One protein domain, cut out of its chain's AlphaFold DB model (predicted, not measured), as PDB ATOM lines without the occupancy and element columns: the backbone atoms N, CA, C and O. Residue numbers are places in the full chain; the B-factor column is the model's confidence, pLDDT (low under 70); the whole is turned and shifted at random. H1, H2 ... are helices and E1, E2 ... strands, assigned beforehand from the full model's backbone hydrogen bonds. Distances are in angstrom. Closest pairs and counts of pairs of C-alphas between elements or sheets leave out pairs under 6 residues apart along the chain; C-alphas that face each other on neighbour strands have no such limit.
ATOM      1  N   TYR A  11     -33.670  12.459  68.190       97.44
ATOM      2  CA  TYR A  11     -32.796  11.668  69.057       97.44
ATOM      3  C   TYR A  11     -31.627  12.522  69.530       97.44
ATOM      4  O   TYR A  11     -31.208  13.440  68.816       97.44
ATOM      5  N   ASP A  12     -31.122  12.208  70.715       98.25
ATOM      6  CA  ASP A  12     -29.896  12.786  71.253       98.25
ATOM      7  C   ASP A  12     -28.683  12.066  70.650       98.25
ATOM      8  O   ASP A  12     -28.769  10.905  70.256       98.25
ATOM      9  N   CYS A  13     -27.567  12.777  70.504       98.12
ATOM     10  CA  CYS A  13     -26.315  12.188  70.041       98.12
ATOM     11  C   CYS A  13     -25.680  11.336  71.141       98.12
ATOM     12  O   CYS A  13     -25.435  11.844  72.231       98.12
ATOM     13  N   ASP A  14     -25.312  10.095  70.823       97.94
ATOM     14  CA  ASP A  14     -24.700   9.168  71.789       97.94
ATOM     15  C   ASP A  14     -23.247   9.532  72.168       97.94
ATOM     16  O   ASP A  14     -22.647   8.901  73.034       97.94
ATOM     17  N   ARG A  15     -22.633  10.541  71.529       97.00
ATOM     18  CA  ARG A  15     -21.276  10.986  71.885       97.00
ATOM     19  C   ARG A  15     -21.306  11.802  73.177       97.00
ATOM     20  O   ARG A  15     -21.855  12.906  73.185       97.00
ATOM     21  N   ASP A  16     -20.569  11.346  74.188       93.00
ATOM     22  CA  ASP A  16     -20.308  12.112  75.411       93.00
ATOM     23  C   ASP A  16     -19.796  13.528  75.082       93.00
ATOM     24  O   ASP A  16     -18.887  13.712  74.269       93.00
ATOM     25  N   ALA A  17     -20.399  14.546  75.705       93.81
ATOM     26  CA  ALA A  17     -20.193  15.975  75.422       93.81
ATOM     27  C   ALA A  17     -20.756  16.494  74.077       93.81
ATOM     28  O   ALA A  17     -20.376  17.573  73.612       93.81
ATOM     29  N   CYS A  18     -21.671  15.769  73.424       97.38
ATOM     30  CA  CYS A  18     -22.477  16.299  72.324       97.38
ATOM     31  C   CYS A  18     -23.936  16.493  72.738       97.38
ATOM     32  O   CYS A  18     -24.709  15.549  72.779       97.38
ATOM     33  N   GLU A  19     -24.347  17.741  72.946       97.94
ATOM     34  CA  GLU A  19     -25.740  18.083  73.287       97.94
ATOM     35  C   GLU A  19     -26.636  18.255  72.044       97.94
ATOM     36  O   GLU A  19     -27.752  18.774  72.114       97.94
ATOM     37  N   GLN A  20     -26.139  17.886  70.860       97.88
ATOM     38  CA  GLN A  20     -26.902  18.033  69.627       97.88
ATOM     39  C   GLN A  20     -27.955  16.938  69.497       97.88
ATOM     40  O   GLN A  20     -27.702  15.769  69.771       97.88
ATOM     41  N   THR A  21     -29.110  17.322  68.957       97.62
ATOM     42  CA  THR A  21     -30.181  16.389  68.598       97.62
ATOM     43  C   THR A  21     -30.352  16.323  67.088       97.62
ATOM     44  O   THR A  21     -30.172  17.328  66.391       97.62
ATOM     45  N   PHE A  22     -30.758  15.171  66.564       97.25
ATOM     46  CA  PHE A  22     -30.947  14.953  65.129       97.25
ATOM     47  C   PHE A  22     -32.292  14.272  64.819       97.25
ATOM     48  O   PHE A  22     -32.832  13.550  65.657       97.25
ATOM     49  N   PRO A  23     -32.900  14.521  63.642       96.19
ATOM     50  CA  PRO A  23     -34.136  13.846  63.245       96.19
ATOM     51  C   PRO A  23     -33.954  12.332  63.076       96.19
ATOM     52  O   PRO A  23     -32.895  11.878  62.640       96.19
ATOM     53  N   LYS A  24     -35.023  11.558  63.299       95.56
ATOM     54  CA  LYS A  24     -35.053  10.121  62.977       95.56
ATOM     55  C   LYS A  24     -34.542   9.833  61.565       95.56
ATOM     56  O   LYS A  24     -35.035  10.419  60.603       95.56
ATOM     57  N   GLY A  25     -33.591   8.907  61.449       94.06
ATOM     58  CA  GLY A  25     -33.019   8.473  60.168       94.06
ATOM     59  C   GLY A  25     -31.989   9.424  59.552       94.06
ATOM     60  O   GLY A  25     -31.479   9.121  58.480       94.06
ATOM     61  N   ALA A  26     -31.674  10.551  60.200       96.00
ATOM     62  CA  ALA A  26     -30.613  11.463  59.763       96.00
ATOM     63  C   ALA A  26     -29.271  11.236  60.488       96.00
ATOM     64  O   ALA A  26     -28.288  11.885  60.145       96.00
ATOM     65  N   GLY A  27     -29.243  10.369  61.505       96.62
ATOM     66  CA  GLY A  27     -28.038  10.097  62.286       96.62
ATOM     67  C   GLY A  27     -27.022   9.252  61.524       96.62
ATOM     68  O   GLY A  27     -27.396   8.291  60.847       96.62
ATOM     69  N   ALA A  28     -25.742   9.585  61.672       96.25
ATOM     70  CA  ALA A  28     -24.643   8.725  61.255       96.25
ATOM     71  C   ALA A  28     -24.631   7.470  62.134       96.25
ATOM     72  O   ALA A  28     -24.781   7.560  63.354       96.25
ATOM     73  N   GLU A  29     -24.539   6.305  61.491       94.19
ATOM     74  CA  GLU A  29     -24.635   4.985  62.137       94.19
ATOM     75  C   GLU A  29     -25.879   4.809  63.030       94.19
ATOM     76  O   GLU A  29     -25.911   3.975  63.926       94.19
ATOM     77  N   GLY A  30     -26.929   5.606  62.798       94.50
ATOM     78  CA  GLY A  30     -28.170   5.577  63.574       94.50
ATOM     79  C   GLY A  30     -28.121   6.266  64.944       94.50
ATOM     80  O   GLY A  30     -29.189   6.596  65.455       94.50
ATOM     81  N   SER A  31     -26.933   6.552  65.485       97.06
ATOM     82  CA  SER A  31     -26.733   7.020  66.871       97.06
ATOM     83  C   SER A  31     -26.084   8.402  67.001       97.06
ATOM     84  O   SER A  31     -26.175   9.043  68.048       97.06
ATOM     85  N   TYR A  32     -25.437   8.906  65.949       97.88
ATOM     86  CA  TYR A  32     -24.634  10.126  66.041       97.88
ATOM     87  C   TYR A  32     -25.195  11.254  65.179       97.88
ATOM     88  O   TYR A  32     -25.627  11.045  64.047       97.88
ATOM     89  N   CYS A  33     -25.125  12.498  65.661       97.69
ATOM     90  CA  CYS A  33     -25.639  13.655  64.918       97.69
ATOM     91  C   CYS A  33     -24.858  13.976  63.627       97.69
ATOM     92  O   CYS A  33     -25.327  14.760  62.803       97.69
ATOM     93  N   SER A  34     -23.655  13.418  63.459       97.50
ATOM     94  CA  SER A  34     -22.775  13.638  62.308       97.50
ATOM     95  C   SER A  34     -21.748  12.513  62.179       97.50
ATOM     96  O   SER A  34     -21.419  11.875  63.182       97.50
ATOM     97  N   GLN A  35     -21.190  12.331  60.975       97.25
ATOM     98  CA  GLN A  35     -20.104  11.369  60.734       97.25
ATOM     99  C   GLN A  35     -18.903  11.647  61.645       97.25
ATOM    100  O   GLN A  35     -18.446  10.754  62.337       97.25
ATOM    101  N   ARG A  36     -18.524  12.923  61.806       96.69
ATOM    102  CA  ARG A  36     -17.461  13.339  62.734       96.69
ATOM    103  C   ARG A  36     -17.667  12.830  64.168       96.69
ATOM    104  O   ARG A  36     -16.695  12.510  64.842       96.69
ATOM    105  N   CYS A  37     -18.905  12.819  64.674       97.88
ATOM    106  CA  CYS A  37     -19.179  12.288  66.014       97.88
ATOM    107  C   CYS A  37     -19.030  10.764  66.062       97.88
ATOM    108  O   CYS A  37     -18.484  10.264  67.041       97.88
ATOM    109  N   ALA A  38     -19.466  10.061  65.013       97.38
ATOM    110  CA  ALA A  38     -19.275   8.620  64.879       97.38
ATOM    111  C   ALA A  38     -17.780   8.253  64.814       97.38
ATOM    112  O   ALA A  38     -17.328   7.385  65.560       97.38
ATOM    113  N   ASP A  39     -17.005   8.981  64.004       97.25
ATOM    114  CA  ASP A  39     -15.562   8.782  63.840       97.25
ATOM    115  C   ASP A  39     -14.828   9.012  65.168       97.25
ATOM    116  O   ASP A  39     -14.040   8.175  65.597       97.25
ATOM    117  N   LEU A  40     -15.139  10.107  65.875       96.69
ATOM    118  CA  LEU A  40     -14.555  10.407  67.186       96.69
ATOM    119  C   LEU A  40     -14.805   9.297  68.208       96.69
ATOM    120  O   LEU A  40     -13.876   8.896  68.899       96.69
ATOM    121  N   VAL A  41     -16.043   8.804  68.325       97.25
ATOM    122  CA  VAL A  41     -16.367   7.743  69.293       97.25
ATOM    123  C   VAL A  41     -15.672   6.442  68.912       97.25
ATOM    124  O   VAL A  41     -15.043   5.806  69.758       97.25
ATOM    125  N   THR A  42     -15.731   6.063  67.637       96.69
ATOM    126  CA  THR A  42     -15.129   4.814  67.163       96.69
ATOM    127  C   THR A  42     -13.610   4.837  67.306       96.69
ATOM    128  O   THR A  42     -13.023   3.890  67.833       96.69
ATOM    129  N   GLY A  43     -12.962   5.928  66.901       97.06
ATOM    130  CA  GLY A  43     -11.519   6.071  67.020       97.06
ATOM    131  C   GLY A  43     -11.051   6.230  68.465       97.06
ATOM    132  O   GLY A  43     -10.057   5.611  68.838       97.06
ATOM    133  N   ARG A  44     -11.803   6.934  69.327       96.06
ATOM    134  CA  ARG A  44     -11.561   6.942  70.780       96.06
ATOM    135  C   ARG A  44     -11.561   5.530  71.352       96.06
ATOM    136  O   ARG A  44     -10.648   5.193  72.099       96.06
ATOM    137  N   ASN A  45     -12.551   4.706  71.007       95.62
ATOM    138  CA  ASN A  45     -12.626   3.334  71.511       95.62
ATOM    139  C   ASN A  45     -11.368   2.534  71.138       95.62
ATOM    140  O   ASN A  45     -10.799   1.867  71.997       95.62
ATOM    141  N   LEU A  46     -10.875   2.666  69.900       95.81
ATOM    142  CA  LEU A  46      -9.632   2.020  69.462       95.81
ATOM    143  C   LEU A  46      -8.388   2.567  70.177       95.81
ATOM    144  O   LEU A  46      -7.568   1.795  70.671       95.81
ATOM    145  N   VAL A  47      -8.254   3.890  70.287       94.06
ATOM    146  CA  VAL A  47      -7.117   4.524  70.976       94.06
ATOM    147  C   VAL A  47      -7.098   4.165  72.468       94.06
ATOM    148  O   VAL A  47      -6.023   3.972  73.037       94.06
ATOM    149  N   GLN A  48      -8.261   3.990  73.103       92.50
ATOM    150  CA  GLN A  48      -8.355   3.554  74.499       92.50
ATOM    151  C   GLN A  48      -7.757   2.165  74.743       92.50
ATOM    152  O   GLN A  48      -7.214   1.940  75.826       92.50
ATOM    153  N   HIS A  49      -7.810   1.245  73.771       91.75
ATOM    154  CA  HIS A  49      -7.119  -0.042  73.905       91.75
ATOM    155  C   HIS A  49      -5.611   0.165  74.070       91.75
ATOM    156  O   HIS A  49      -5.004  -0.430  74.953       91.75
ATOM    157  N   ILE A  50      -5.026   1.088  73.305       90.06
ATOM    158  CA  ILE A  50      -3.594   1.411  73.368       90.06
ATOM    159  C   ILE A  50      -3.252   2.134  74.667       90.06
ATOM    160  O   ILE A  50      -2.257   1.814  75.304       90.06
ATOM    161  N   GLN A  51      -4.087   3.082  75.099       89.31
ATOM    162  CA  GLN A  51      -3.885   3.792  76.369       89.31
ATOM    163  C   GLN A  51      -3.902   2.851  77.581       89.31
ATOM    164  O   GLN A  51      -3.294   3.160  78.600       89.31
ATOM    165  N   ARG A  52      -4.604   1.718  77.492       88.94
ATOM    166  CA  ARG A  52      -4.667   0.706  78.557       88.94
ATOM    167  C   ARG A  52      -3.639  -0.410  78.380       88.94
ATOM    168  O   ARG A  52      -3.464  -1.212  79.296       88.94
ATOM    169  N   ASP A  53      -2.962  -0.460  77.239       90.75
ATOM    170  CA  ASP A  53      -1.948  -1.456  76.938       90.75
ATOM    171  C   ASP A  53      -0.555  -0.914  77.267       90.75
ATOM    172  O   ASP A  53       0.061  -0.155  76.520       90.75
ATOM    173  N   HIS A  54      -0.028  -1.357  78.405       89.75
ATOM    174  CA  HIS A  54       1.283  -0.942  78.891       89.75
ATOM    175  C   HIS A  54       2.461  -1.337  77.981       89.75
ATOM    176  O   HIS A  54       3.577  -0.877  78.225       89.75
ATOM    177  N   ARG A  55       2.255  -2.158  76.937       91.88
ATOM    178  CA  ARG A  55       3.309  -2.509  75.975       91.88
ATOM    179  C   ARG A  55       3.674  -1.340  75.082       91.88
ATOM    180  O   ARG A  55       4.800  -1.302  74.588       91.88
ATOM    181  N   PHE A  56       2.765  -0.387  74.886       91.94
ATOM    182  CA  PHE A  56       2.938   0.712  73.946       91.94
ATOM    183  C   PHE A  56       2.903   2.066  74.650       91.94
ATOM    184  O   PHE A  56       2.104   2.330  75.543       91.94
ATOM    185  N   CYS A  57       3.767   2.977  74.215       89.25
ATOM    186  CA  CYS A  57       3.681   4.369  74.624       89.25
ATOM    187  C   CYS A  57       2.473   5.028  73.945       89.25
ATOM    188  O   CYS A  57       2.467   5.177  72.725       89.25
ATOM    189  N   HIS A  58       1.494   5.499  74.720       87.69
ATOM    190  CA  HIS A  58       0.296   6.164  74.184       87.69
ATOM    191  C   HIS A  58       0.588   7.476  73.428       87.69
ATOM    192  O   HIS A  58      -0.243   7.928  72.651       87.69
ATOM    193  N   ASN A  59       1.750   8.096  73.666       86.69
ATOM    194  CA  ASN A  59       2.121   9.375  73.059       86.69
ATOM    195  C   ASN A  59       2.841   9.196  71.710       86.69
ATOM    196  O   ASN A  59       2.496   9.836  70.724       86.69
ATOM    197  N   CYS A  60       3.859   8.328  71.643       87.69
ATOM    198  CA  CYS A  60       4.659   8.146  70.421       87.69
ATOM    199  C   CYS A  60       4.418   6.817  69.689       87.69
ATOM    200  O   CYS A  60       5.028   6.579  68.635       87.69
ATOM    201  N   PHE A  61       3.559   5.961  70.251       91.25
ATOM    202  CA  PHE A  61       3.185   4.641  69.740       91.25
ATOM    203  C   PHE A  61       4.366   3.675  69.580       91.25
ATOM    204  O   PHE A  61       4.305   2.726  68.810       91.25
ATOM    205  N   ARG A  62       5.486   3.903  70.276       91.44
ATOM    206  CA  ARG A  62       6.584   2.929  70.319       91.44
ATOM    207  C   ARG A  62       6.258   1.819  71.305       91.44
ATOM    208  O   ARG A  62       5.731   2.087  72.383       91.44
ATOM    209  N   GLN A  63       6.636   0.597  70.957       93.31
ATOM    210  CA  GLN A  63       6.602  -0.524  71.880       93.31
ATOM    211  C   GLN A  63       7.713  -0.359  72.920       93.31
ATOM    212  O   GLN A  63       8.883  -0.264  72.561       93.31
ATOM    213  N   VAL A  64       7.339  -0.274  74.195       93.88
ATOM    214  CA  VAL A  64       8.246  -0.139  75.347       93.88
ATOM    215  C   VAL A  64       8.447  -1.463  76.077       93.88
ATOM    216  O   VAL A  64       9.445  -1.619  76.780       93.88
ATOM    217  N   LYS A  65       7.521  -2.414  75.896       93.19
ATOM    218  CA  LYS A  65       7.616  -3.766  76.444       93.19
ATOM    219  C   LYS A  65       7.222  -4.820  75.419       93.19
ATOM    220  O   LYS A  65       6.308  -4.625  74.618       93.19
ATOM    221  N   GLU A 100      14.405  -1.561  73.555       92.31
ATOM    222  CA  GLU A 100      15.326  -0.413  73.456       92.31
ATOM    223  C   GLU A 100      14.648   0.963  73.633       92.31
ATOM    224  O   GLU A 100      15.317   1.992  73.704       92.31
ATOM    225  N   HIS A 101      13.312   1.013  73.661       91.00
ATOM    226  CA  HIS A 101      12.545   2.236  73.869       91.00
ATOM    227  C   HIS A 101      12.006   2.387  75.291       91.00
ATOM    228  O   HIS A 101      11.407   3.430  75.564       91.00
ATOM    229  N   GLY A 102      12.159   1.373  76.145       90.38
ATOM    230  CA  GLY A 102      11.684   1.361  77.523       90.38
ATOM    231  C   GLY A 102      12.841   1.359  78.518       90.38
ATOM    232  O   GLY A 102      13.739   0.530  78.439       90.38
ATOM    233  N   GLU A 103      12.789   2.255  79.496       89.69
ATOM    234  CA  GLU A 103      13.718   2.290  80.629       89.69
ATOM    235  C   GLU A 103      12.943   2.170  81.948       89.69
ATOM    236  O   GLU A 103      11.763   2.522  82.025       89.69
ATOM    237  N   LEU A 104      13.601   1.675  83.000       87.12
ATOM    238  CA  LEU A 104      13.071   1.781  84.360       87.12
ATOM    239  C   LEU A 104      13.347   3.194  84.870       87.12
ATOM    240  O   LEU A 104      14.502   3.598  84.984       87.12
ATOM    241  N   GLY A 105      12.288   3.934  85.177       80.00
ATOM    242  CA  GLY A 105      12.376   5.236  85.825       80.00
ATOM    243  C   GLY A 105      11.828   5.188  87.241       80.00
ATOM    244  O   GLY A 105      10.951   4.387  87.561       80.00
ATOM    245  N   GLU A 106      12.340   6.077  88.082       75.69
ATOM    246  CA  GLU A 106      11.844   6.328  89.431       75.69
ATOM    247  C   GLU A 106      11.040   7.631  89.446       75.69
ATOM    248  O   GLU A 106      11.478   8.652  88.907       75.69
ATOM    249  N   ARG A 107       9.870   7.610  90.088       66.00
ATOM    250  CA  ARG A 107       9.044   8.789  90.348       66.00
ATOM    251  C   ARG A 107       8.953   9.005  91.850       66.00
ATOM    252  O   ARG A 107       8.514   8.115  92.568       66.00
ATOM    253  N   GLN A 108       9.333  10.188  92.326       62.62
ATOM    254  CA  GLN A 108       8.974  10.611  93.680       62.62
ATOM    255  C   GLN A 108       7.485  10.968  93.695       62.62
ATOM    256  O   GLN A 108       7.072  11.927  93.042       62.62
ATOM    257  N   ASP A 109       6.679  10.216  94.442       58.91
ATOM    258  CA  ASP A 109       5.248  10.472  94.639       58.91
ATOM    259  C   ASP A 109       5.007  11.640  95.611       58.91
ATOM    260  O   ASP A 109       4.351  11.523  96.641       58.91
ATOM    261  N   GLY A 110       5.547  12.813  95.272       52.84
ATOM    262  CA  GLY A 110       5.315  14.061  96.005       52.84
ATOM    263  C   GLY A 110       4.088  14.852  95.534       52.84
ATOM    264  O   GLY A 110       3.738  15.852  96.154       52.84
ATOM    265  N   HIS A 111       3.436  14.439  94.440       50.66
ATOM    266  CA  HIS A 111       2.373  15.203  93.776       50.66
ATOM    267  C   HIS A 111       1.208  14.310  93.311       50.66
ATOM    268  O   HIS A 111       0.793  14.358  92.156       50.66
ATOM    269  N   TYR A 112       0.620  13.511  94.206       52.72
ATOM    270  CA  TYR A 112      -0.788  13.164  93.996       52.72
ATOM    271  C   TYR A 112      -1.620  14.401  94.321       52.72
ATOM    272  O   TYR A 112      -1.650  14.853  95.466       52.72
ATOM    273  N   VAL A 113      -2.295  14.953  93.314       49.25
ATOM    274  CA  VAL A 113      -3.489  15.762  93.559       49.25
ATOM    275  C   VAL A 113      -4.503  14.777  94.126       49.25
ATOM    276  O   VAL A 113      -5.067  13.970  93.393       49.25
ATOM    277  N   LEU A 114      -4.612  14.737  95.452       47.50
ATOM    278  CA  LEU A 114      -5.664  13.981  96.110       47.50
ATOM    279  C   LEU A 114      -6.981  14.573  95.622       47.50
ATOM    280  O   LEU A 114      -7.224  15.764  95.807       47.50
ATOM    281  N   ASP A 115      -7.787  13.746  94.968       48.31
ATOM    282  CA  ASP A 115      -9.191  14.045  94.729       48.31
ATOM    283  C   ASP A 115      -9.807  14.299  96.113       48.31
ATOM    284  O   ASP A 115      -9.853  13.387  96.943       48.31
ATOM    285  N   GLU A 116     -10.166  15.550  96.419       54.44
ATOM    286  CA  GLU A 116     -10.540  15.985  97.778       54.44
ATOM    287  C   GLU A 116     -11.762  15.218  98.329       54.44
ATOM    288  O   GLU A 116     -11.981  15.175  99.541       54.44
ATOM    289  N   ASP A 117     -12.509  14.544  97.449       58.44
ATOM    290  CA  ASP A 117     -13.696  13.750  97.764       58.44
ATOM    291  C   ASP A 117     -13.400  12.280  98.118       58.44
ATOM    292  O   ASP A 117     -14.237  11.588  98.711       58.44
ATOM    293  N   ALA A 118     -12.202  11.775  97.814       57.03
ATOM    294  CA  ALA A 118     -11.777  10.447  98.230       57.03
ATOM    295  C   ALA A 118     -11.070  10.577  99.582       57.03
ATOM    296  O   ALA A 118      -9.877  10.855  99.628       57.03
ATOM    297  N   GLY A 119     -11.793  10.372 100.690       55.47
ATOM    298  CA  GLY A 119     -11.312  10.471 102.084       55.47
ATOM    299  C   GLY A 119     -10.175   9.515 102.505       55.47
ATOM    300  O   GLY A 119     -10.151   9.026 103.635       55.47
ATOM    301  N   GLY A 120      -9.239   9.213 101.606       53.88
ATOM    302  CA  GLY A 120      -8.011   8.482 101.832       53.88
ATOM    303  C   GLY A 120      -6.965   9.360 102.509       53.88
ATOM    304  O   GLY A 120      -6.617  10.449 102.061       53.88
ATOM    305  N   ARG A 121      -6.440   8.857 103.623       52.34
ATOM    306  CA  ARG A 121      -5.291   9.426 104.327       52.34
ATOM    307  C   ARG A 121      -4.113   9.526 103.352       52.34
ATOM    308  O   ARG A 121      -3.674   8.496 102.847       52.34
ATOM    309  N   ALA A 122      -3.610  10.739 103.117       54.22
ATOM    310  CA  ALA A 122      -2.428  10.962 102.291       54.22
ATOM    311  C   ALA A 122      -1.291  10.027 102.751       54.22
ATOM    312  O   ALA A 122      -1.003   9.998 103.957       54.22
ATOM    313  N   PRO A 123      -0.668   9.242 101.855       54.28
ATOM    314  CA  PRO A 123       0.504   8.461 102.213       54.28
ATOM    315  C   PRO A 123       1.603   9.433 102.653       54.28
ATOM    316  O   PRO A 123       2.161  10.183 101.861       54.28
ATOM    317  N   SER A 124       1.872   9.475 103.957       51.94
ATOM    318  CA  SER A 124       2.932  10.296 104.531       51.94
ATOM    319  C   SER A 124       4.269   9.583 104.329       51.94
ATOM    320  O   SER A 124       4.722   8.846 105.207       51.94
ATOM    321  N   GLY A 125       4.876   9.747 103.160       59.19
ATOM    322  CA  GLY A 125       6.216   9.242 102.884       59.19
ATOM    323  C   GLY A 125       6.663   9.559 101.466       59.19
ATOM    324  O   GLY A 125       5.832   9.605 100.562       59.19
ATOM    325  N   ASP A 126       7.973   9.744 101.289       66.06
ATOM    326  CA  ASP A 126       8.654   9.792  99.991       66.06
ATOM    327  C   ASP A 126       8.558   8.416  99.310       66.06
ATOM    328  O   ASP A 126       9.531   7.665  99.222       66.06
ATOM    329  N   ALA A 127       7.355   8.024  98.895       64.19
ATOM    330  CA  ALA A 127       7.172   6.816  98.119       64.19
ATOM    331  C   ALA A 127       7.819   7.045  96.749       64.19
ATOM    332  O   ALA A 127       7.479   7.982  96.031       64.19
ATOM    333  N   VAL A 128       8.795   6.210  96.408       68.00
ATOM    334  CA  VAL A 128       9.339   6.161  95.054       68.00
ATOM    335  C   VAL A 128       8.592   5.062  94.319       68.00
ATOM    336  O   VAL A 128       8.690   3.893  94.694       68.00
ATOM    337  N   VAL A 129       7.830   5.430  93.295       71.31
ATOM    338  CA  VAL A 129       7.189   4.470  92.396       71.31
ATOM    339  C   VAL A 129       8.088   4.275  91.191       71.31
ATOM    340  O   VAL A 129       8.436   5.227  90.495       71.31
ATOM    341  N   THR A 130       8.484   3.030  90.952       74.56
ATOM    342  CA  THR A 130       9.201   2.646  89.739       74.56
ATOM    343  C   THR A 130       8.204   2.334  88.630       74.56
ATOM    344  O   THR A 130       7.234   1.605  88.829       74.56
ATOM    345  N   GLY A 131       8.437   2.902  87.451       82.44
ATOM    346  CA  GLY A 131       7.579   2.737  86.282       82.44
ATOM    347  C   GLY A 131       8.391   2.615  85.000       82.44
ATOM    348  O   GLY A 131       9.586   2.911  84.964       82.44
ATOM    349  N   THR A 132       7.740   2.167  83.930       86.88
ATOM    350  CA  THR A 132       8.361   2.144  82.603       86.88
ATOM    351  C   THR A 132       8.274   3.525  81.970       86.88
ATOM    352  O   THR A 132       7.195   4.111  81.852       86.88
ATOM    353  N   VAL A 133       9.424   4.029  81.539       87.44
ATOM    354  CA  VAL A 133       9.570   5.315  80.865       87.44
ATOM    355  C   VAL A 133       9.895   5.065  79.406       87.44
ATOM    356  O   VAL A 133      10.804   4.304  79.081       87.44
ATOM    357  N   CYS A 134       9.149   5.703  78.509       88.31
ATOM    358  CA  CYS A 134       9.475   5.664  77.094       88.31
ATOM    359  C   CYS A 134      10.653   6.599  76.791       88.31
ATOM    360  O   CYS A 134      10.746   7.685  77.355       88.31
ATOM    361  N   SER A 135      11.470   6.256  75.798       86.44
ATOM    362  CA  SER A 135      12.509   7.131  75.227       86.44
ATOM    363  C   SER A 135      12.001   8.506  74.756       86.44
ATOM    364  O   SER A 135      12.785   9.447  74.669       86.44
ATOM    365  N   CYS A 136      10.698   8.667  74.484       81.44
ATOM    366  CA  CYS A 136      10.098   9.982  74.216       81.44
ATOM    367  C   CYS A 136       9.830  10.806  75.489       81.44
ATOM    368  O   CYS A 136       9.278  11.896  75.402       81.44
ATOM    369  N   GLY A 137      10.169  10.280  76.667       78.38
ATOM    370  CA  GLY A 137      10.015  10.918  77.969       78.38
ATOM    371  C   GLY A 137       8.653  10.740  78.637       78.38
ATOM    372  O   GLY A 137       8.485  11.202  79.761       78.38
ATOM    373  N   THR A 138       7.694  10.080  77.982       80.62
ATOM    374  CA  THR A 138       6.390   9.770  78.579       80.62
ATOM    375  C   THR A 138       6.552   8.658  79.615       80.62
ATOM    376  O   THR A 138       7.050   7.576  79.293       80.62
ATOM    377  N   THR A 139       6.137   8.938  80.847       71.12
ATOM    378  CA  THR A 139       6.180   8.021  81.989       71.12
ATOM    379  C   THR A 139       4.769   7.538  82.284       71.12
ATOM    380  O   THR A 139       3.925   8.358  82.618       71.12
ATOM    381  N   ASP A 140       4.520   6.233  82.173       66.12
ATOM    382  CA  ASP A 140       3.201   5.626  82.406       66.12
ATOM    383  C   ASP A 140       2.036   6.235  81.567       66.12
ATOM    384  O   ASP A 140       2.110   7.304  80.966       66.12
ATOM    385  N   HIS A 141       0.929   5.512  81.436       59.59
ATOM    386  CA  HIS A 141      -0.217   5.902  80.601       59.59
ATOM    387  C   HIS A 141      -1.219   6.816  81.322       59.59
ATOM    388  O   HIS A 141      -2.186   7.274  80.717       59.59
ATOM    389  N   ARG A 142      -0.989   7.089  82.611       55.50
ATOM    390  CA  ARG A 142      -1.867   7.906  83.463       55.50
ATOM    391  C   ARG A 142      -1.386   9.348  83.639       55.50
ATOM    392  O   ARG A 142      -2.184  10.200  84.016       55.50
ATOM    393  N   ASP A 143      -0.128   9.638  83.309       54.84
ATOM    394  CA  ASP A 143       0.471  10.964  83.481       54.84
ATOM    395  C   ASP A 143       0.464  11.754  82.163       54.84
ATOM    396  O   ASP A 143       1.503  12.131  81.616       54.84
ATOM    397  N   ASP A 144      -0.736  12.030  81.646       53.59
ATOM    398  CA  ASP A 144      -0.944  12.729  80.364       53.59
ATOM    399  C   ASP A 144      -0.330  14.152  80.334       53.59
ATOM    400  O   ASP A 144      -0.121  14.751  79.281       53.59
ATOM    401  N   TYR A 145       0.024  14.695  81.504       52.47
ATOM    402  CA  TYR A 145       0.665  16.001  81.670       52.47
ATOM    403  C   TYR A 145       2.194  15.988  81.479       52.47
ATOM    404  O   TYR A 145       2.797  17.058  81.388       52.47
ATOM    405  N   LEU A 146       2.842  14.817  81.393       46.75
ATOM    406  CA  LEU A 146       4.297  14.684  81.200       46.75
ATOM    407  C   LEU A 146       4.706  14.484  79.733       46.75
ATOM    408  O   LEU A 146       5.830  14.062  79.451       46.75
ATOM    409  N   ARG A 147       3.818  14.802  78.781       53.03
ATOM    410  CA  ARG A 147       4.115  14.772  77.341       53.03
ATOM    411  C   ARG A 147       5.366  15.602  77.041       53.03
ATOM    412  O   ARG A 147       5.333  16.829  77.038       53.03
ATOM    413  N   ARG A 148       6.479  14.920  76.773       50.12
ATOM    414  CA  ARG A 148       7.687  15.543  76.233       50.12
ATOM    415  C   ARG A 148       7.639  15.531  74.708       50.12
ATOM    416  O   ARG A 148       7.160  14.583  74.083       50.12
ATOM    417  N   GLU A 149       8.141  16.618  74.131       55.09
ATOM    418  CA  GLU A 149       8.359  16.808  72.699       55.09
ATOM    419  C   GLU A 149       9.246  15.671  72.167       55.09
ATOM    420  O   GLU A 149      10.436  15.598  72.467       55.09
ATOM    421  N   GLY A 150       8.662  14.728  71.425       55.84
ATOM    422  CA  GLY A 150       9.404  13.542  70.983       55.84
ATOM    423  C   GLY A 150       8.793  12.763  69.821       55.84
ATOM    424  O   GLY A 150       9.369  11.758  69.391       55.84
ATOM    425  N   ILE A 151       7.651  13.195  69.273       62.75
ATOM    426  CA  ILE A 151       7.103  12.536  68.087       62.75
ATOM    427  C   ILE A 151       7.916  12.976  66.869       62.75
ATOM    428  O   ILE A 151       7.842  14.107  66.404       62.75
ATOM    429  N   THR A 152       8.725  12.048  66.367       69.31
ATOM    430  CA  THR A 152       9.782  12.320  65.385       69.31
ATOM    431  C   THR A 152       9.240  12.628  63.983       69.31
ATOM    432  O   THR A 152       9.898  13.330  63.223       69.31
ATOM    433  N   SER A 153       8.053  12.114  63.632       86.62
ATOM    434  CA  SER A 153       7.280  12.517  62.447       86.62
ATOM    435  C   SER A 153       5.853  11.948  62.481       86.62
ATOM    436  O   SER A 153       5.641  10.833  62.970       86.62
ATOM    437  N   THR A 154       4.882  12.677  61.917       87.31
ATOM    438  CA  THR A 154       3.482  12.228  61.771       87.31
ATOM    439  C   THR A 154       3.364  10.901  61.031       87.31
ATOM    440  O   THR A 154       2.726   9.994  61.563       87.31
ATOM    441  N   PRO A 155       4.026  10.701  59.869       90.12
ATOM    442  CA  PRO A 155       3.908   9.442  59.146       90.12
ATOM    443  C   PRO A 155       4.467   8.250  59.923       90.12
ATOM    444  O   PRO A 155       3.922   7.153  59.832       90.12
ATOM    445  N   ALA A 156       5.532   8.441  60.709       88.81
ATOM    446  CA  ALA A 156       6.072   7.365  61.533       88.81
ATOM    447  C   ALA A 156       5.144   7.023  62.706       88.81
ATOM    448  O   ALA A 156       4.969   5.848  63.010       88.81
ATOM    449  N   ALA A 157       4.548   8.027  63.357       89.38
ATOM    450  CA  ALA A 157       3.582   7.807  64.430       89.38
ATOM    451  C   ALA A 157       2.313   7.107  63.924       89.38
ATOM    452  O   ALA A 157       1.909   6.110  64.511       89.38
ATOM    453  N   ALA A 158       1.757   7.557  62.796       91.69
ATOM    454  CA  ALA A 158       0.592   6.937  62.169       91.69
ATOM    455  C   ALA A 158       0.856   5.477  61.770       91.69
ATOM    456  O   ALA A 158       0.052   4.604  62.074       91.69
ATOM    457  N   ARG A 159       2.016   5.179  61.165       91.00
ATOM    458  CA  ARG A 159       2.394   3.793  60.833       91.00
ATOM    459  C   ARG A 159       2.489   2.909  62.072       91.00
ATOM    460  O   ARG A 159       1.883   1.848  62.091       91.00
ATOM    461  N   ARG A 160       3.173   3.377  63.124       93.25
ATOM    462  CA  ARG A 160       3.250   2.648  64.399       93.25
ATOM    463  C   ARG A 160       1.867   2.406  65.005       93.25
ATOM    464  O   ARG A 160       1.600   1.311  65.481       93.25
ATOM    465  N   LEU A 161       0.989   3.406  64.955       93.56
ATOM    466  CA  LEU A 161      -0.389   3.283  65.422       93.56
ATOM    467  C   LEU A 161      -1.159   2.210  64.634       93.56
ATOM    468  O   LEU A 161      -1.782   1.345  65.244       93.56
ATOM    469  N   CYS A 162      -1.058   2.195  63.302       94.88
ATOM    470  CA  CYS A 162      -1.642   1.138  62.473       94.88
ATOM    471  C   CYS A 162      -1.071  -0.249  62.788       94.88
ATOM    472  O   CYS A 162      -1.838  -1.202  62.901       94.88
ATOM    473  N   ASP A 163       0.248  -0.372  62.966       94.06
ATOM    474  CA  ASP A 163       0.894  -1.645  63.306       94.06
ATOM    475  C   ASP A 163       0.397  -2.184  64.658       94.06
ATOM    476  O   ASP A 163       0.134  -3.385  64.792       94.06
ATOM    477  N   ILE A 164       0.207  -1.295  65.642       94.50
ATOM    478  CA  ILE A 164      -0.362  -1.631  66.952       94.50
ATOM    479  C   ILE A 164      -1.818  -2.064  66.817       94.50
ATOM    480  O   ILE A 164      -2.165  -3.131  67.308       94.50
ATOM    481  N   LEU A 165      -2.668  -1.295  66.135       95.25
ATOM    482  CA  LEU A 165      -4.076  -1.665  65.949       95.25
ATOM    483  C   LEU A 165      -4.205  -2.997  65.193       95.25
ATOM    484  O   LEU A 165      -4.994  -3.859  65.566       95.25
ATOM    485  N   ALA A 166      -3.363  -3.245  64.190       95.06
ATOM    486  CA  ALA A 166      -3.325  -4.539  63.517       95.06
ATOM    487  C   ALA A 166      -2.913  -5.681  64.465       95.06
ATOM    488  O   ALA A 166      -3.430  -6.792  64.350       95.06
ATOM    489  N   LEU A 167      -1.983  -5.439  65.393       93.94
ATOM    490  CA  LEU A 167      -1.609  -6.409  66.423       93.94
ATOM    491  C   LEU A 167      -2.745  -6.657  67.421       93.94
ATOM    492  O   LEU A 167      -3.067  -7.816  67.661       93.94
ATOM    493  N   LEU A 168      -3.379  -5.606  67.943       93.56
ATOM    494  CA  LEU A 168      -4.501  -5.709  68.880       93.56
ATOM    495  C   LEU A 168      -5.710  -6.412  68.247       93.56
ATOM    496  O   LEU A 168      -6.367  -7.219  68.901       93.56
ATOM    497  N   GLY A 169      -5.955  -6.188  66.953       95.06
ATOM    498  CA  GLY A 169      -6.954  -6.934  66.189       95.06
ATOM    499  C   GLY A 169      -6.633  -8.429  66.067       95.06
ATOM    500  O   GLY A 169      -7.525  -9.257  66.208       95.06
ATOM    501  N   ARG A 170      -5.356  -8.808  65.883       94.12
ATOM    502  CA  ARG A 170      -4.923 -10.227  65.908       94.12
ATOM    503  C   ARG A 170      -5.027 -10.873  67.292       94.12
ATOM    504  O   ARG A 170      -4.970 -12.095  67.392       94.12
ATOM    505  N   GLU A 171      -5.128 -10.066  68.340       92.00
ATOM    506  CA  GLU A 171      -5.352 -10.496  69.722       92.00
ATOM    507  C   GLU A 171      -6.837 -10.428  70.119       92.00
ATOM    508  O   GLU A 171      -7.150 -10.484  71.306       92.00
ATOM    509  N   ASP A 172      -7.741 -10.294  69.139       95.31
ATOM    510  CA  ASP A 172      -9.197 -10.222  69.311       95.31
ATOM    511  C   ASP A 172      -9.678  -9.065  70.209       95.31
ATOM    512  O   ASP A 172     -10.780  -9.103  70.759       95.31
ATOM    513  N   GLN A 173      -8.885  -7.995  70.352       94.31
ATOM    514  CA  GLN A 173      -9.303  -6.822  71.132       94.31
ATOM    515  C   GLN A 173     -10.284  -5.923  70.369       94.31
ATOM    516  O   GLN A 173     -11.063  -5.197  70.986       94.31
ATOM    517  N   HIS A 174     -10.257  -5.970  69.036       95.81
ATOM    518  CA  HIS A 174     -11.211  -5.307  68.152       95.81
ATOM    519  C   HIS A 174     -11.236  -5.983  66.776       95.81
ATOM    520  O   HIS A 174     -10.337  -6.728  66.408       95.81
ATOM    521  N   ASP A 175     -12.230  -5.648  65.958       96.50
ATOM    522  CA  ASP A 175     -12.475  -6.241  64.637       96.50
ATOM    523  C   ASP A 175     -12.444  -5.188  63.502       96.50
ATOM    524  O   ASP A 175     -13.078  -5.342  62.452       96.50
ATOM    525  N   LYS A 176     -11.760  -4.061  63.731       96.75
ATOM    526  CA  LYS A 176     -11.600  -2.945  62.784       96.75
ATOM    527  C   LYS A 176     -10.242  -2.979  62.078       96.75
ATOM    528  O   LYS A 176      -9.236  -3.316  62.700       96.75
ATOM    529  N   THR A 177     -10.229  -2.555  60.816       96.69
ATOM    530  CA  THR A 177      -9.020  -2.319  60.012       96.69
ATOM    531  C   THR A 177      -8.850  -0.819  59.804       96.69
ATOM    532  O   THR A 177      -9.835  -0.136  59.525       96.69
ATOM    533  N   VAL A 178      -7.623  -0.313  59.949       96.56
ATOM    534  CA  VAL A 178      -7.292   1.112  59.782       96.56
ATOM    535  C   VAL A 178      -6.294   1.277  58.642       96.56
ATOM    536  O   VAL A 178      -5.200   0.711  58.697       96.56
ATOM    537  N   ASP A 179      -6.653   2.067  57.632       95.69
ATOM    538  CA  ASP A 179      -5.785   2.369  56.494       95.69
ATOM    539  C   ASP A 179      -4.714   3.394  56.898       95.69
ATOM    540  O   ASP A 179      -4.997   4.523  57.303       95.69
ATOM    541  N   ALA A 180      -3.444   3.002  56.777       91.94
ATOM    542  CA  ALA A 180      -2.327   3.838  57.208       91.94
ATOM    543  C   ALA A 180      -2.154   5.108  56.364       91.94
ATOM    544  O   ALA A 180      -1.649   6.109  56.871       91.94
ATOM    545  N   THR A 181      -2.544   5.083  55.089       93.12
ATOM    546  CA  THR A 181      -2.468   6.257  54.211       93.12
ATOM    547  C   THR A 181      -3.528   7.274  54.617       93.12
ATOM    548  O   THR A 181      -3.196   8.431  54.867       93.12
ATOM    549  N   GLN A 182      -4.773   6.823  54.787       95.88
ATOM    550  CA  GLN A 182      -5.880   7.648  55.264       95.88
ATOM    551  C   GLN A 182      -5.602   8.205  56.656       95.88
ATOM    552  O   GLN A 182      -5.890   9.370  56.899       95.88
ATOM    553  N   LEU A 183      -4.984   7.426  57.549       95.50
ATOM    554  CA  LEU A 183      -4.615   7.914  58.876       95.50
ATOM    555  C   LEU A 183      -3.594   9.057  58.798       95.50
ATOM    556  O   LEU A 183      -3.748  10.069  59.477       95.50
ATOM    557  N   VAL A 184      -2.558   8.921  57.963       93.81
ATOM    558  CA  VAL A 184      -1.571   9.994  57.755       93.81
ATOM    559  C   VAL A 184      -2.240  11.264  57.228       93.81
ATOM    560  O   VAL A 184      -1.940  12.356  57.719       93.81
ATOM    561  N   ASP A 185      -3.159  11.116  56.274       94.31
ATOM    562  CA  ASP A 185      -3.893  12.231  55.678       94.31
ATOM    563  C   ASP A 185      -4.862  12.886  56.682       94.31
ATOM    564  O   ASP A 185      -4.915  14.116  56.778       94.31
ATOM    565  N   ALA A 186      -5.587  12.083  57.465       94.81
ATOM    566  CA  ALA A 186      -6.595  12.530  58.428       94.81
ATOM    567  C   ALA A 186      -5.993  13.249  59.643       94.81
ATOM    568  O   ALA A 186      -6.605  14.185  60.175       94.81
ATOM    569  N   VAL A 187      -4.795  12.832  60.073       92.75
ATOM    570  CA  VAL A 187      -4.062  13.506  61.149       92.75
ATOM    571  C   VAL A 187      -3.768  14.949  60.752       92.75
ATOM    572  O   VAL A 187      -4.182  15.857  61.468       92.75
ATOM    573  N   GLY A 188      -3.100  15.147  59.609       84.62
ATOM    574  CA  GLY A 188      -2.698  16.459  59.106       84.62
ATOM    575  C   GLY A 188      -1.739  17.226  60.037       84.62
ATOM    576  O   GLY A 188      -1.971  17.403  61.225       84.62
ATOM    577  N   GLY A 189      -0.645  17.764  59.500       83.94
ATOM    578  CA  GLY A 189       0.219  18.672  60.269       83.94
ATOM    579  C   GLY A 189       0.999  18.008  61.417       83.94
ATOM    580  O   GLY A 189       1.629  16.967  61.217       83.94
ATOM    581  N   ASP A 190       1.032  18.675  62.577       83.94
ATOM    582  CA  ASP A 190       1.889  18.347  63.726       83.94
ATOM    583  C   ASP A 190       1.290  17.213  64.582       83.94
ATOM    584  O   ASP A 190       0.199  17.374  65.141       83.94
ATOM    585  N   PRO A 191       2.006  16.089  64.760       81.56
ATOM    586  CA  PRO A 191       1.483  14.943  65.491       81.56
ATOM    587  C   PRO A 191       1.265  15.204  66.989       81.56
ATOM    588  O   PRO A 191       0.500  14.473  67.616       81.56
ATOM    589  N   ALA A 192       1.914  16.215  67.575       79.56
ATOM    590  CA  ALA A 192       1.759  16.555  68.990       79.56
ATOM    591  C   ALA A 192       0.409  17.225  69.300       79.56
ATOM    592  O   ALA A 192      -0.058  17.181  70.437       79.56
ATOM    593  N   THR A 193      -0.221  17.834  68.291       83.81
ATOM    594  CA  THR A 193      -1.528  18.512  68.408       83.81
ATOM    595  C   THR A 193      -2.637  17.806  67.632       83.81
ATOM    596  O   THR A 193      -3.776  18.269  67.603       83.81
ATOM    597  N   ALA A 194      -2.302  16.675  67.016       88.31
ATOM    598  CA  ALA A 194      -3.213  15.859  66.245       88.31
ATOM    599  C   ALA A 194      -4.358  15.293  67.095       88.31
ATOM    600  O   ALA A 194      -4.154  14.736  68.175       88.31
ATOM    601  N   ASP A 195      -5.567  15.363  66.543       92.75
ATOM    602  CA  ASP A 195      -6.740  14.656  67.055       92.75
ATOM    603  C   ASP A 195      -6.690  13.195  66.579       92.75
ATOM    604  O   ASP A 195      -7.329  12.819  65.592       92.75
ATOM    605  N   TRP A 196      -5.852  12.392  67.244       93.81
ATOM    606  CA  TRP A 196      -5.652  10.976  66.916       93.81
ATOM    607  C   TRP A 196      -6.943  10.161  67.026       93.81
ATOM    608  O   TRP A 196      -7.142   9.253  66.226       93.81
ATOM    609  N   GLU A 197      -7.839  10.499  67.963       96.00
ATOM    610  CA  GLU A 197      -9.138   9.828  68.104       96.00
ATOM    611  C   GLU A 197      -9.971  10.015  66.831       96.00
ATOM    612  O   GLU A 197     -10.397   9.035  66.224       96.00
ATOM    613  N   ARG A 198     -10.139  11.257  66.357       96.56
ATOM    614  CA  ARG A 198     -10.859  11.510  65.101       96.56
ATOM    615  C   ARG A 198     -10.160  10.876  63.901       96.56
ATOM    616  O   ARG A 198     -10.825  10.265  63.072       96.56
ATOM    617  N   ALA A 199      -8.840  11.040  63.796       97.00
ATOM    618  CA  ALA A 199      -8.085  10.581  62.635       97.00
ATOM    619  C   ALA A 199      -8.116   9.054  62.483       97.00
ATOM    620  O   ALA A 199      -8.232   8.556  61.367       97.00
ATOM    621  N   VAL A 200      -8.072   8.309  63.596       97.50
ATOM    622  CA  VAL A 200      -8.273   6.854  63.583       97.50
ATOM    623  C   VAL A 200      -9.676   6.512  63.100       97.50
ATOM    624  O   VAL A 200      -9.804   5.643  62.249       97.50
ATOM    625  N   GLY A 201     -10.710   7.201  63.594       97.50
ATOM    626  CA  GLY A 201     -12.091   6.975  63.160       97.50
ATOM    627  C   GLY A 201     -12.299   7.180  61.659       97.50
ATOM    628  O   GLY A 201     -12.882   6.323  61.003       97.50
ATOM    629  N   GLU A 202     -11.761   8.273  61.111       97.19
ATOM    630  CA  GLU A 202     -11.842   8.603  59.679       97.19
ATOM    631  C   GLU A 202     -11.099   7.597  58.783       97.19
ATOM    632  O   GLU A 202     -11.451   7.447  57.615       97.19
ATOM    633  N   ALA A 203     -10.087   6.915  59.322       97.38
ATOM    634  CA  ALA A 203      -9.244   5.968  58.596       97.38
ATOM    635  C   ALA A 203      -9.705   4.501  58.708       97.38
ATOM    636  O   ALA A 203      -9.001   3.601  58.243       97.38
ATOM    637  N   ILE A 204     -10.848   4.224  59.346       97.25
ATOM    638  CA  ILE A 204     -11.402   2.866  59.425       97.25
ATOM    639  C   ILE A 204     -11.996   2.466  58.073       97.25
ATOM    640  O   ILE A 204     -12.836   3.168  57.510       97.25
TER     641      ILE A 204
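What this domain is: This is residues 11 to 65 and 100 to 204 of the 207 residues of an uncharacterized protein of Halosimplex pelagicum (UniProt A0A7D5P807). What shape do these atoms make? A loose group of four helices, H1 to H4, with no two that touch side by side, stands between two ends: at one end is the two-strand hairpin of E2 and E3 with its long loop, of which residues 115 to 121 stick out, and at the other the looped first stretch that holds E1. What is it built of? The printed part has 160 residues, with four named helices and three named strands in the order E1 H1 E2 E3 H2 H3 H4; the sheet, order E2 - E3, is antiparallel. The class is mixed, helices and strands, though only 67 residues are in named elements. How spread is it? It is only just loose, close to compact, with a radius of gyration of the C-alphas of 18.5 A and spans of 58 by 41 by 31 A.

Where its parts are: Where are the strands? E2 is residues 102 to 108, 18.8 A long from C-alpha 102 at (11.684, 1.361, 77.523), and E3 is residues 128 to 134, 18.0 A. E1 is residues 21 to 23, 7.1 A. Where are the helices? H1, residues 35 to 52, runs 25.9 A from C-alpha 35 at (-20.104, 11.369, 60.734), and H2, residues 154 to 170, runs 24.3 A. H3 is residues 180 to 187, 10.6 A, and H4 is residues 196 to 202, 9.8 A, ending at C-alpha 202 at (-11.842, 8.603, 59.679).

How they stand to each other: How do the strands pair? E2 and E3 form a hairpin, antiparallel at 147 degrees, with N 103 and O 133 at 2.9 A and N 107 and O 129 at 2.8 A, within hydrogen-bond range. E1 pairs with no named strand; its residues 21 to 22 pair with residues 11 to 12, antiparallel. How do the helices meet? H1 touches H4 at a steep tilt of 50 degrees, opposite ways, C-alphas 39 and 201 being the closest at 4.0 A. H3 touches H4, closest C-alphas 186 and 199 at 4.9 A, and H2, closest C-alphas 155 and 184 at 5.7 A. H1 and H2 are close but not clearly touching, C-alphas 46 and 165 being the closest at 7.5 A. Are the helix backbones whole? Every O i to N i+4 pair is within hydrogen-bond range in H2, H3 and H4, and 12 of 14 in H1.

The domain as a whole: How large is it? The two C-alphas farthest apart, those of Gly 25 and Gly 125, are 58.0 A apart. Where is it cut? Residues 66 to 99 are not printed, and C-alphas 65 and 100 are 8.9 A apart. Which links are long, and where is confidence low? The links E1 to H1, E2 to E3 and E3 to H2 are long. The pLDDT is under 70 in residues 107 to 128 and 140 to 152.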